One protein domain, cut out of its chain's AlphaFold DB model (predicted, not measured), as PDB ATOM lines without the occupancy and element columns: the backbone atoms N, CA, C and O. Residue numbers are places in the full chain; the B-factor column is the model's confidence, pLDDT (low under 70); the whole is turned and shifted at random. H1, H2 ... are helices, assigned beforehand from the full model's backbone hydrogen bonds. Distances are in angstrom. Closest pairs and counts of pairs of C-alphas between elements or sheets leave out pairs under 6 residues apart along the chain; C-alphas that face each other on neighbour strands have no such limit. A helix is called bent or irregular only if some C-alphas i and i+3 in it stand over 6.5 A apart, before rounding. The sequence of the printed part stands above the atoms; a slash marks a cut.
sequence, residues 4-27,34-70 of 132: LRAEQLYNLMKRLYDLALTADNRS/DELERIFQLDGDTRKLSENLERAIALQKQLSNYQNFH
ATOM      1  N   LEU A   4     166.497 309.946 301.810       81.94
ATOM      2  CA  LEU A   4     166.030 309.018 300.769       81.94
ATOM      3  C   LEU A   4     165.156 307.894 301.349       81.94
ATOM      4  O   LEU A   4     164.127 307.531 300.790       81.94
ATOM      5  N   ARG A   5     165.554 307.354 302.504       76.31
ATOM      6  CA  ARG A   5     164.840 306.249 303.152       76.31
ATOM      7  C   ARG A   5     163.530 306.708 303.794       76.31
ATOM      8  O   ARG A   5     162.541 305.982 303.741       76.31
ATOM      9  N   ALA A   6     163.516 307.906 304.377       79.06
ATOM     10  CA  ALA A   6     162.296 308.515 304.903       79.06
ATOM     11  C   ALA A   6     161.297 308.830 303.779       79.06
ATOM     12  O   ALA A   6     160.103 308.592 303.930       79.06
ATOM     13  N   GLU A   7     161.792 309.285 302.630       88.25
ATOM     14  CA  GLU A   7     160.981 309.577 301.449       88.25
ATOM     15  C   GLU A   7     160.390 308.305 300.827       88.25
ATOM     16  O   GLU A   7     159.205 308.258 300.503       88.25
ATOM     17  N   GLN A   8     161.170 307.223 300.748       86.06
ATOM     18  CA  GLN A   8     160.672 305.910 300.326       86.06
ATOM     19  C   GLN A   8     159.559 305.392 301.244       86.06
ATOM     20  O   GLN A   8     158.532 304.914 300.759       86.06
ATOM     21  N   LEU A   9     159.738 305.519 302.561       86.94
ATOM     22  CA  LEU A   9     158.739 305.101 303.541       86.94
ATOM     23  C   LEU A   9     157.463 305.947 303.443       86.94
ATOM     24  O   LEU A   9     156.361 305.402 303.466       86.94
ATOM     25  N   TYR A  10     157.610 307.262 303.285       90.81
ATOM     26  CA  TYR A  10     156.489 308.177 303.095       90.81
ATOM     27  C   TYR A  10     155.690 307.843 301.830       90.81
ATOM     28  O   TYR A  10     154.468 307.706 301.886       90.81
ATOM     29  N   ASN A  11     156.376 307.626 300.705       90.19
ATOM     30  CA  ASN A  11     155.736 307.272 299.438       90.19
ATOM     31  C   ASN A  11     155.006 305.925 299.511       90.19
ATOM     32  O   ASN A  11     153.912 305.788 298.962       90.19
ATOM     33  N   LEU A  12     155.570 304.945 300.224       90.00
ATOM     34  CA  LEU A  12     154.916 303.659 300.460       90.00
ATOM     35  C   LEU A  12     153.644 303.824 301.301       90.00
ATOM     36  O   LEU A  12     152.586 303.339 300.903       90.00
ATOM     37  N   MET A  13     153.728 304.539 302.428       87.88
ATOM     38  CA  MET A  13     152.573 304.776 303.299       87.88
ATOM     39  C   MET A  13     151.458 305.531 302.574       87.88
ATOM     40  O   MET A  13     150.294 305.150 302.678       87.88
ATOM     41  N   LYS A  14     151.808 306.548 301.780       88.50
ATOM     42  CA  LYS A  14     150.841 307.294 300.973       88.50
ATOM     43  C   LYS A  14     150.128 306.390 299.964       88.50
ATOM     44  O   LYS A  14     148.911 306.450 299.841       88.50
ATOM     45  N   ARG A  15     150.867 305.513 299.276       86.50
ATOM     46  CA  ARG A  15     150.289 304.597 298.284       86.50
ATOM     47  C   ARG A  15     149.374 303.547 298.918       86.50
ATOM     48  O   ARG A  15     148.348 303.223 298.335       86.50
ATOM     49  N   LEU A  16     149.724 303.046 300.105       81.62
ATOM     50  CA  LEU A  16     148.877 302.129 300.877       81.62
ATOM     51  C   LEU A  16     147.585 302.804 301.349       81.62
ATOM     52  O   LEU A  16     146.525 302.189 301.293       81.62
ATOM     53  N   TYR A  17     147.667 304.068 301.770       82.81
ATOM     54  CA  TYR A  17     146.503 304.865 302.150       82.81
ATOM     55  C   TYR A  17     145.571 305.122 300.960       82.81
ATOM     56  O   TYR A  17     144.375 304.856 301.055       82.81
ATOM     57  N   ASP A  18     146.121 305.555 299.821       81.19
ATOM     58  CA  ASP A  18     145.354 305.773 298.589       81.19
ATOM     59  C   ASP A  18     144.693 304.455 298.125       81.19
ATOM     60  O   ASP A  18     143.524 304.443 297.740       81.19
ATOM     61  N   LEU A  19     145.403 303.322 298.241       74.88
ATOM     62  CA  LEU A  19     144.874 301.996 297.919       74.88
ATOM     63  C   LEU A  19     143.726 301.588 298.854       74.88
ATOM     64  O   LEU A  19     142.684 301.160 298.365       74.88
ATOM     65  N   ALA A  20     143.884 301.758 300.169       68.94
ATOM     66  CA  ALA A  20     142.839 301.473 301.153       68.94
ATOM     67  C   ALA A  20     141.586 302.330 300.912       68.94
ATOM     68  O   ALA A  20     140.475 301.806 300.890       68.94
ATOM     69  N   LEU A  21     141.773 303.620 300.613       72.25
ATOM     70  CA  LEU A  21     140.686 304.544 300.294       72.25
ATOM     71  C   LEU A  21     139.948 304.144 299.003       72.25
ATOM     72  O   LEU A  21     138.728 304.253 298.921       72.25
ATOM     73  N   THR A  22     140.667 303.654 297.988       64.94
ATOM     74  CA  THR A  22     140.034 303.116 296.768       64.94
ATOM     75  C   THR A  22     139.384 301.744 296.969       64.94
ATOM     76  O   THR A  22     138.447 301.407 296.241       64.94
ATOM     77  N   ALA A  23     139.855 300.963 297.945       58.19
ATOM     78  CA  ALA A  23     139.364 299.623 298.250       58.19
ATOM     79  C   ALA A  23     138.076 299.633 299.086       58.19
ATOM     80  O   ALA A  23     137.249 298.744 298.887       58.19
ATOM     81  N   ASP A  24     137.839 300.653 299.922       55.53
ATOM     82  CA  ASP A  24     136.578 300.815 300.675       55.53
ATOM     83  C   ASP A  24     135.335 300.879 299.760       55.53
ATOM     84  O   ASP A  24     134.231 300.540 300.184       55.53
ATOM     85  N   ASN A  25     135.512 301.197 298.470       55.47
ATOM     86  CA  ASN A  25     134.442 301.169 297.463       55.47
ATOM     87  C   ASN A  25     134.592 300.046 296.416       55.47
ATOM     88  O   ASN A  25     133.764 299.942 295.507       55.47
ATOM     89  N   ARG A  26     135.644 299.217 296.498       51.03
ATOM     90  CA  ARG A  26     135.924 298.101 295.579       51.03
ATOM     91  C   ARG A  26     136.612 296.961 296.325       51.03
ATOM     92  O   ARG A  26     137.836 296.842 296.324       51.03
ATOM     93  N   SER A  27     135.809 296.084 296.916       49.38
ATOM     94  CA  SER A  27     136.262 294.792 297.423       49.38
ATOM     95  C   SER A  27     137.054 294.052 296.332       49.38
ATOM     96  O   SER A  27     136.497 293.724 295.287       49.38
ATOM     97  N   ASP A  34     153.752 290.565 290.896       63.28
ATOM     98  CA  ASP A  34     154.977 291.371 290.919       63.28
ATOM     99  C   ASP A  34     155.037 292.321 292.129       63.28
ATOM    100  O   ASP A  34     156.111 292.631 292.648       63.28
ATOM    101  N   GLU A  35     153.889 292.841 292.578       69.00
ATOM    102  CA  GLU A  35     153.804 293.655 293.794       69.00
ATOM    103  C   GLU A  35     154.041 292.810 295.042       69.00
ATOM    104  O   GLU A  35     154.777 293.246 295.927       69.00
ATOM    105  N   LEU A  36     153.494 291.594 295.091       68.38
ATOM    106  CA  LEU A  36     153.736 290.655 296.185       68.38
ATOM    107  C   LEU A  36     155.202 290.216 296.241       68.38
ATOM    108  O   LEU A  36     155.793 290.239 297.318       68.38
ATOM    109  N   GLU A  37     155.820 289.891 295.104       72.12
ATOM    110  CA  GLU A  37     157.244 289.534 295.030       72.12
ATOM    111  C   GLU A  37     158.135 290.661 295.568       72.12
ATOM    112  O   GLU A  37     159.007 290.421 296.406       72.12
ATOM    113  N   ARG A  38     157.868 291.915 295.176       78.00
ATOM    114  CA  ARG A  38     158.595 293.080 295.706       78.00
ATOM    115  C   ARG A  38     158.400 293.260 297.209       78.00
ATOM    116  O   ARG A  38     159.361 293.610 297.893       78.00
ATOM    117  N   ILE A  39     157.192 293.033 297.727       73.31
ATOM    118  CA  ILE A  39     156.906 293.114 299.167       73.31
ATOM    119  C   ILE A  39     157.672 292.023 299.927       73.31
ATOM    120  O   ILE A  39     158.308 292.326 300.935       73.31
ATOM    121  N   PHE A  40     157.677 290.782 299.431       71.56
ATOM    122  CA  PHE A  40     158.421 289.684 300.053       71.56
ATOM    123  C   PHE A  40     159.937 289.899 300.008       71.56
ATOM    124  O   PHE A  40     160.620 289.616 300.993       71.56
ATOM    125  N   GLN A  41     160.467 290.440 298.909       82.56
ATOM    126  CA  GLN A  41     161.885 290.781 298.807       82.56
ATOM    127  C   GLN A  41     162.262 291.898 299.790       82.56
ATOM    128  O   GLN A  41     163.253 291.776 300.510       82.56
ATOM    129  N   LEU A  42     161.437 292.947 299.879       82.69
ATOM    130  CA  LEU A  42     161.638 294.046 300.822       82.69
ATOM    131  C   LEU A  42     161.622 293.552 302.276       82.69
ATOM    132  O   LEU A  42     162.474 293.963 303.060       82.69
ATOM    133  N   ASP A  43     160.700 292.657 302.632       83.75
ATOM    134  CA  ASP A  43     160.629 292.051 303.969       83.75
ATOM    135  C   ASP A  43     161.833 291.138 304.288       83.75
ATOM    136  O   ASP A  43     162.315 291.071 305.423       83.75
ATOM    137  N   GLY A  44     162.366 290.438 303.285       86.88
ATOM    138  CA  GLY A  44     163.616 289.688 303.429       86.88
ATOM    139  C   GLY A  44     164.811 290.607 303.700       86.88
ATOM    140  O   GLY A  44     165.621 290.350 304.596       86.88
ATOM    141  N   ASP A  45     164.895 291.713 302.964       85.31
ATOM    142  CA  ASP A  45     165.989 292.675 303.078       85.31
ATOM    143  C   ASP A  45     165.947 293.447 304.404       85.31
ATOM    144  O   ASP A  45     166.994 293.690 305.014       85.31
ATOM    145  N   THR A  46     164.756 293.793 304.906       82.25
ATOM    146  CA  THR A  46     164.597 294.446 306.216       82.25
ATOM    147  C   THR A  46     165.014 293.528 307.362       82.25
ATOM    148  O   THR A  46     165.741 293.986 308.245       82.25
ATOM    149  N   ARG A  47     164.648 292.237 307.327       86.81
ATOM    150  CA  ARG A  47     165.095 291.234 308.314       86.81
ATOM    151  C   ARG A  47     166.608 291.030 308.294       86.81
ATOM    152  O   ARG A  47     167.250 290.967 309.340       86.81
ATOM    153  N   LYS A  48     167.211 290.975 307.106       88.06
ATOM    154  CA  LYS A  48     168.671 290.867 306.974       88.06
ATOM    155  C   LYS A  48     169.382 292.109 307.514       88.06
ATOM    156  O   LYS A  48     170.440 292.012 308.138       88.06
ATOM    157  N   LEU A  49     168.812 293.290 307.282       83.12
ATOM    158  CA  LEU A  49     169.339 294.546 307.800       83.12
ATOM    159  C   LEU A  49     169.233 294.630 309.327       83.12
ATOM    160  O   LEU A  49     170.192 295.076 309.957       83.12
ATOM    161  N   SER A  50     168.114 294.203 309.923       86.38
ATOM    162  CA  SER A  50     167.956 294.197 311.381       86.38
ATOM    163  C   SER A  50     168.964 293.264 312.047       86.38
ATOM    164  O   SER A  50     169.655 293.684 312.969       86.38
ATOM    165  N   GLU A  51     169.150 292.056 311.513       91.00
ATOM    166  CA  GLU A  51     170.150 291.105 312.012       91.00
ATOM    167  C   GLU A  51     171.581 291.669 311.904       91.00
ATOM    168  O   GLU A  51     172.380 291.582 312.838       91.00
ATOM    169  N   ASN A  52     171.919 292.302 310.775       86.56
ATOM    170  CA  ASN A  52     173.211 292.969 310.603       86.56
ATOM    171  C   ASN A  52     173.425 294.104 311.607       86.56
ATOM    172  O   ASN A  52     174.537 294.281 312.104       86.56
ATOM    173  N   LEU A  53     172.378 294.869 311.904       83.88
ATOM    174  CA  LEU A  53     172.435 295.972 312.852       83.88
ATOM    175  C   LEU A  53     172.597 295.462 314.290       83.88
ATOM    176  O   LEU A  53     173.433 295.983 315.024       83.88
ATOM    177  N   GLU A  54     171.891 294.399 314.671       91.62
ATOM    178  CA  GLU A  54     172.078 293.728 315.962       91.62
ATOM    179  C   GLU A  54     173.498 293.173 316.115       91.62
ATOM    180  O   GLU A  54     174.145 293.412 317.138       91.62
ATOM    181  N   ARG A  55     174.032 292.513 315.075       90.69
ATOM    182  CA  ARG A  55     175.434 292.069 315.041       90.69
ATOM    183  C   ARG A  55     176.405 293.234 315.206       90.69
ATOM    184  O   ARG A  55     177.348 293.130 315.987       90.69
ATOM    185  N   ALA A  56     176.186 294.339 314.496       82.44
ATOM    186  CA  ALA A  56     177.043 295.518 314.580       82.44
ATOM    187  C   ALA A  56     177.021 296.141 315.986       82.44
ATOM    188  O   ALA A  56     178.078 296.467 316.524       82.44
ATOM    189  N   ILE A  57     175.846 296.239 316.615       88.50
ATOM    190  CA  ILE A  57     175.705 296.718 317.999       88.50
ATOM    191  C   ILE A  57     176.410 295.771 318.976       88.50
ATOM    192  O   ILE A  57     177.116 296.228 319.876       88.50
ATOM    193  N   ALA A  58     176.249 294.456 318.814       87.38
ATOM    194  CA  ALA A  58     176.921 293.471 319.656       87.38
ATOM    195  C   ALA A  58     178.450 293.586 319.540       87.38
ATOM    196  O   ALA A  58     179.139 293.624 320.559       87.38
ATOM    197  N   LEU A  59     178.975 293.723 318.320       87.38
ATOM    198  CA  LEU A  59     180.399 293.948 318.075       87.38
ATOM    199  C   LEU A  59     180.888 295.259 318.698       87.38
ATOM    200  O   LEU A  59     181.923 295.260 319.360       87.38
ATOM    201  N   GLN A  60     180.135 296.354 318.555       84.62
ATOM    202  CA  GLN A  60     180.474 297.633 319.180       84.62
ATOM    203  C   GLN A  60     180.569 297.509 320.707       84.62
ATOM    204  O   GLN A  60     181.521 298.017 321.291       84.62
ATOM    205  N   LYS A  61     179.636 296.789 321.348       83.62
ATOM    206  CA  LYS A  61     179.672 296.520 322.797       83.62
ATOM    207  C   LYS A  61     180.895 295.701 323.215       83.62
ATOM    208  O   LYS A  61     181.483 295.961 324.260       83.62
ATOM    209  N   GLN A  62     181.294 294.712 322.414       80.12
ATOM    210  CA  GLN A  62     182.522 293.955 322.668       80.12
ATOM    211  C   GLN A  62     183.744 294.879 322.575       80.12
ATOM    212  O   GLN A  62     184.536 294.941 323.511       80.12
ATOM    213  N   LEU A  63     183.859 295.658 321.497       71.94
ATOM    214  CA  LEU A  63     184.946 296.621 321.282       71.94
ATOM    215  C   LEU A  63     185.037 297.676 322.396       71.94
ATOM    216  O   LEU A  63     186.134 297.959 322.873       71.94
ATOM    217  N   SER A  64     183.908 298.215 322.863       66.06
ATOM    218  CA  SER A  64     183.894 299.162 323.985       66.06
ATOM    219  C   SER A  64     184.341 298.525 325.302       66.06
ATOM    220  O   SER A  64     184.958 299.190 326.132       66.06
ATOM    221  N   ASN A  65     184.068 297.232 325.499       63.94
ATOM    222  CA  ASN A  65     184.566 296.506 326.663       63.94
ATOM    223  C   ASN A  65     186.082 296.289 326.566       63.94
ATOM    224  O   ASN A  65     186.776 296.504 327.551       63.94
ATOM    225  N   TYR A  66     186.621 295.972 325.382       59.06
ATOM    226  CA  TYR A  66     188.073 295.860 325.177       59.06
ATOM    227  C   TYR A  66     188.825 297.181 325.419       59.06
ATOM    228  O   TYR A  66     189.930 297.148 325.955       59.06
ATOM    229  N   GLN A  67     188.236 298.341 325.101       57.28
ATOM    230  CA  GLN A  67     188.854 299.639 325.414       57.28
ATOM    231  C   GLN A  67     188.877 299.972 326.915       57.28
ATOM    232  O   GLN A  67     189.762 300.707 327.343       57.28
ATOM    233  N   ASN A  68     187.976 299.410 327.731       52.53
ATOM    234  CA  ASN A  68     188.000 299.603 329.187       52.53
ATOM    235  C   ASN A  68     189.060 298.749 329.908       52.53
ATOM    236  O   ASN A  68     189.454 299.092 331.017       52.53
ATOM    237  N   PHE A  69     189.551 297.666 329.295       52.09
ATOM    238  CA  PHE A  69     190.601 296.818 329.883       52.09
ATOM    239  C   PHE A  69     192.026 297.208 329.466       52.09
ATOM    240  O   PHE A  69     192.983 296.623 329.965       52.09
ATOM    241  N   HIS A  70     192.193 298.194 328.579       45.75
ATOM    242  CA  HIS A  70     193.508 298.677 328.147       45.75
ATOM    243  C   HIS A  70     193.795 300.093 328.667       45.75
ATOM    244  O   HIS A  70     194.213 300.978 327.923       45.75
TER     245      HIS A  70
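AT A GLANCE: This is residues 4 to 27 and 34 to 70 of the 132 residues of an uncharacterized protein of Schistosoma mattheei (UniProt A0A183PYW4). Two separate helices run in roughly opposite directions with an open gap between them: the shorter H1 begins alongside the first part of the long H2 and extends past the end of H2 at residue 34. Neither packs on the other, and there is no shared core. The printed part has 61 residues, with named helices H1 and then H2 along the chain and no named strand; the class is all helix. The whole is extended, with a radius of gyration of the C-alphas of 19.5 A, and its outline is a rod spanning 66 by 21 by 19 A.

IN THESE COORDINATES: H1 is residues 4 to 23, 28.4 A from first to last C-alpha. It begins at C-alpha 4, (166.030, 309.018, 300.769), and ends at C-alpha 23, (139.364, 299.623, 298.250). H2 is residues 34 to 68, 51.2 A from first to last C-alpha, and ends at C-alpha 68, (188.000, 299.603, 329.187).

HOW THE PARTS SIT: H1 and H2 are apart, with no C-alpha of the one within 8 A of the other. Residues 4 to 27, of which 4 to 23 belong to H1, stand free, and so do residues 34 to 70, of which 34 to 68 belong to H2. In H1 and H2 every O i to N i+4 pair is within hydrogen-bond range. Neither helix is bent or irregular.

THE WHOLE: The two C-alphas farthest apart are those of Asn 25 and His 70, 66.6 A. Residues 28 to 33 are not printed, and C-alphas 27 and 34 are 20.1 A apart across this cut. The link from H1 to H2 is the link across the cut. The mean pLDDT of the printed part is 76.7; residue 20 and residues 22 to 27, 34 to 36 and 64 to 70 are under 70.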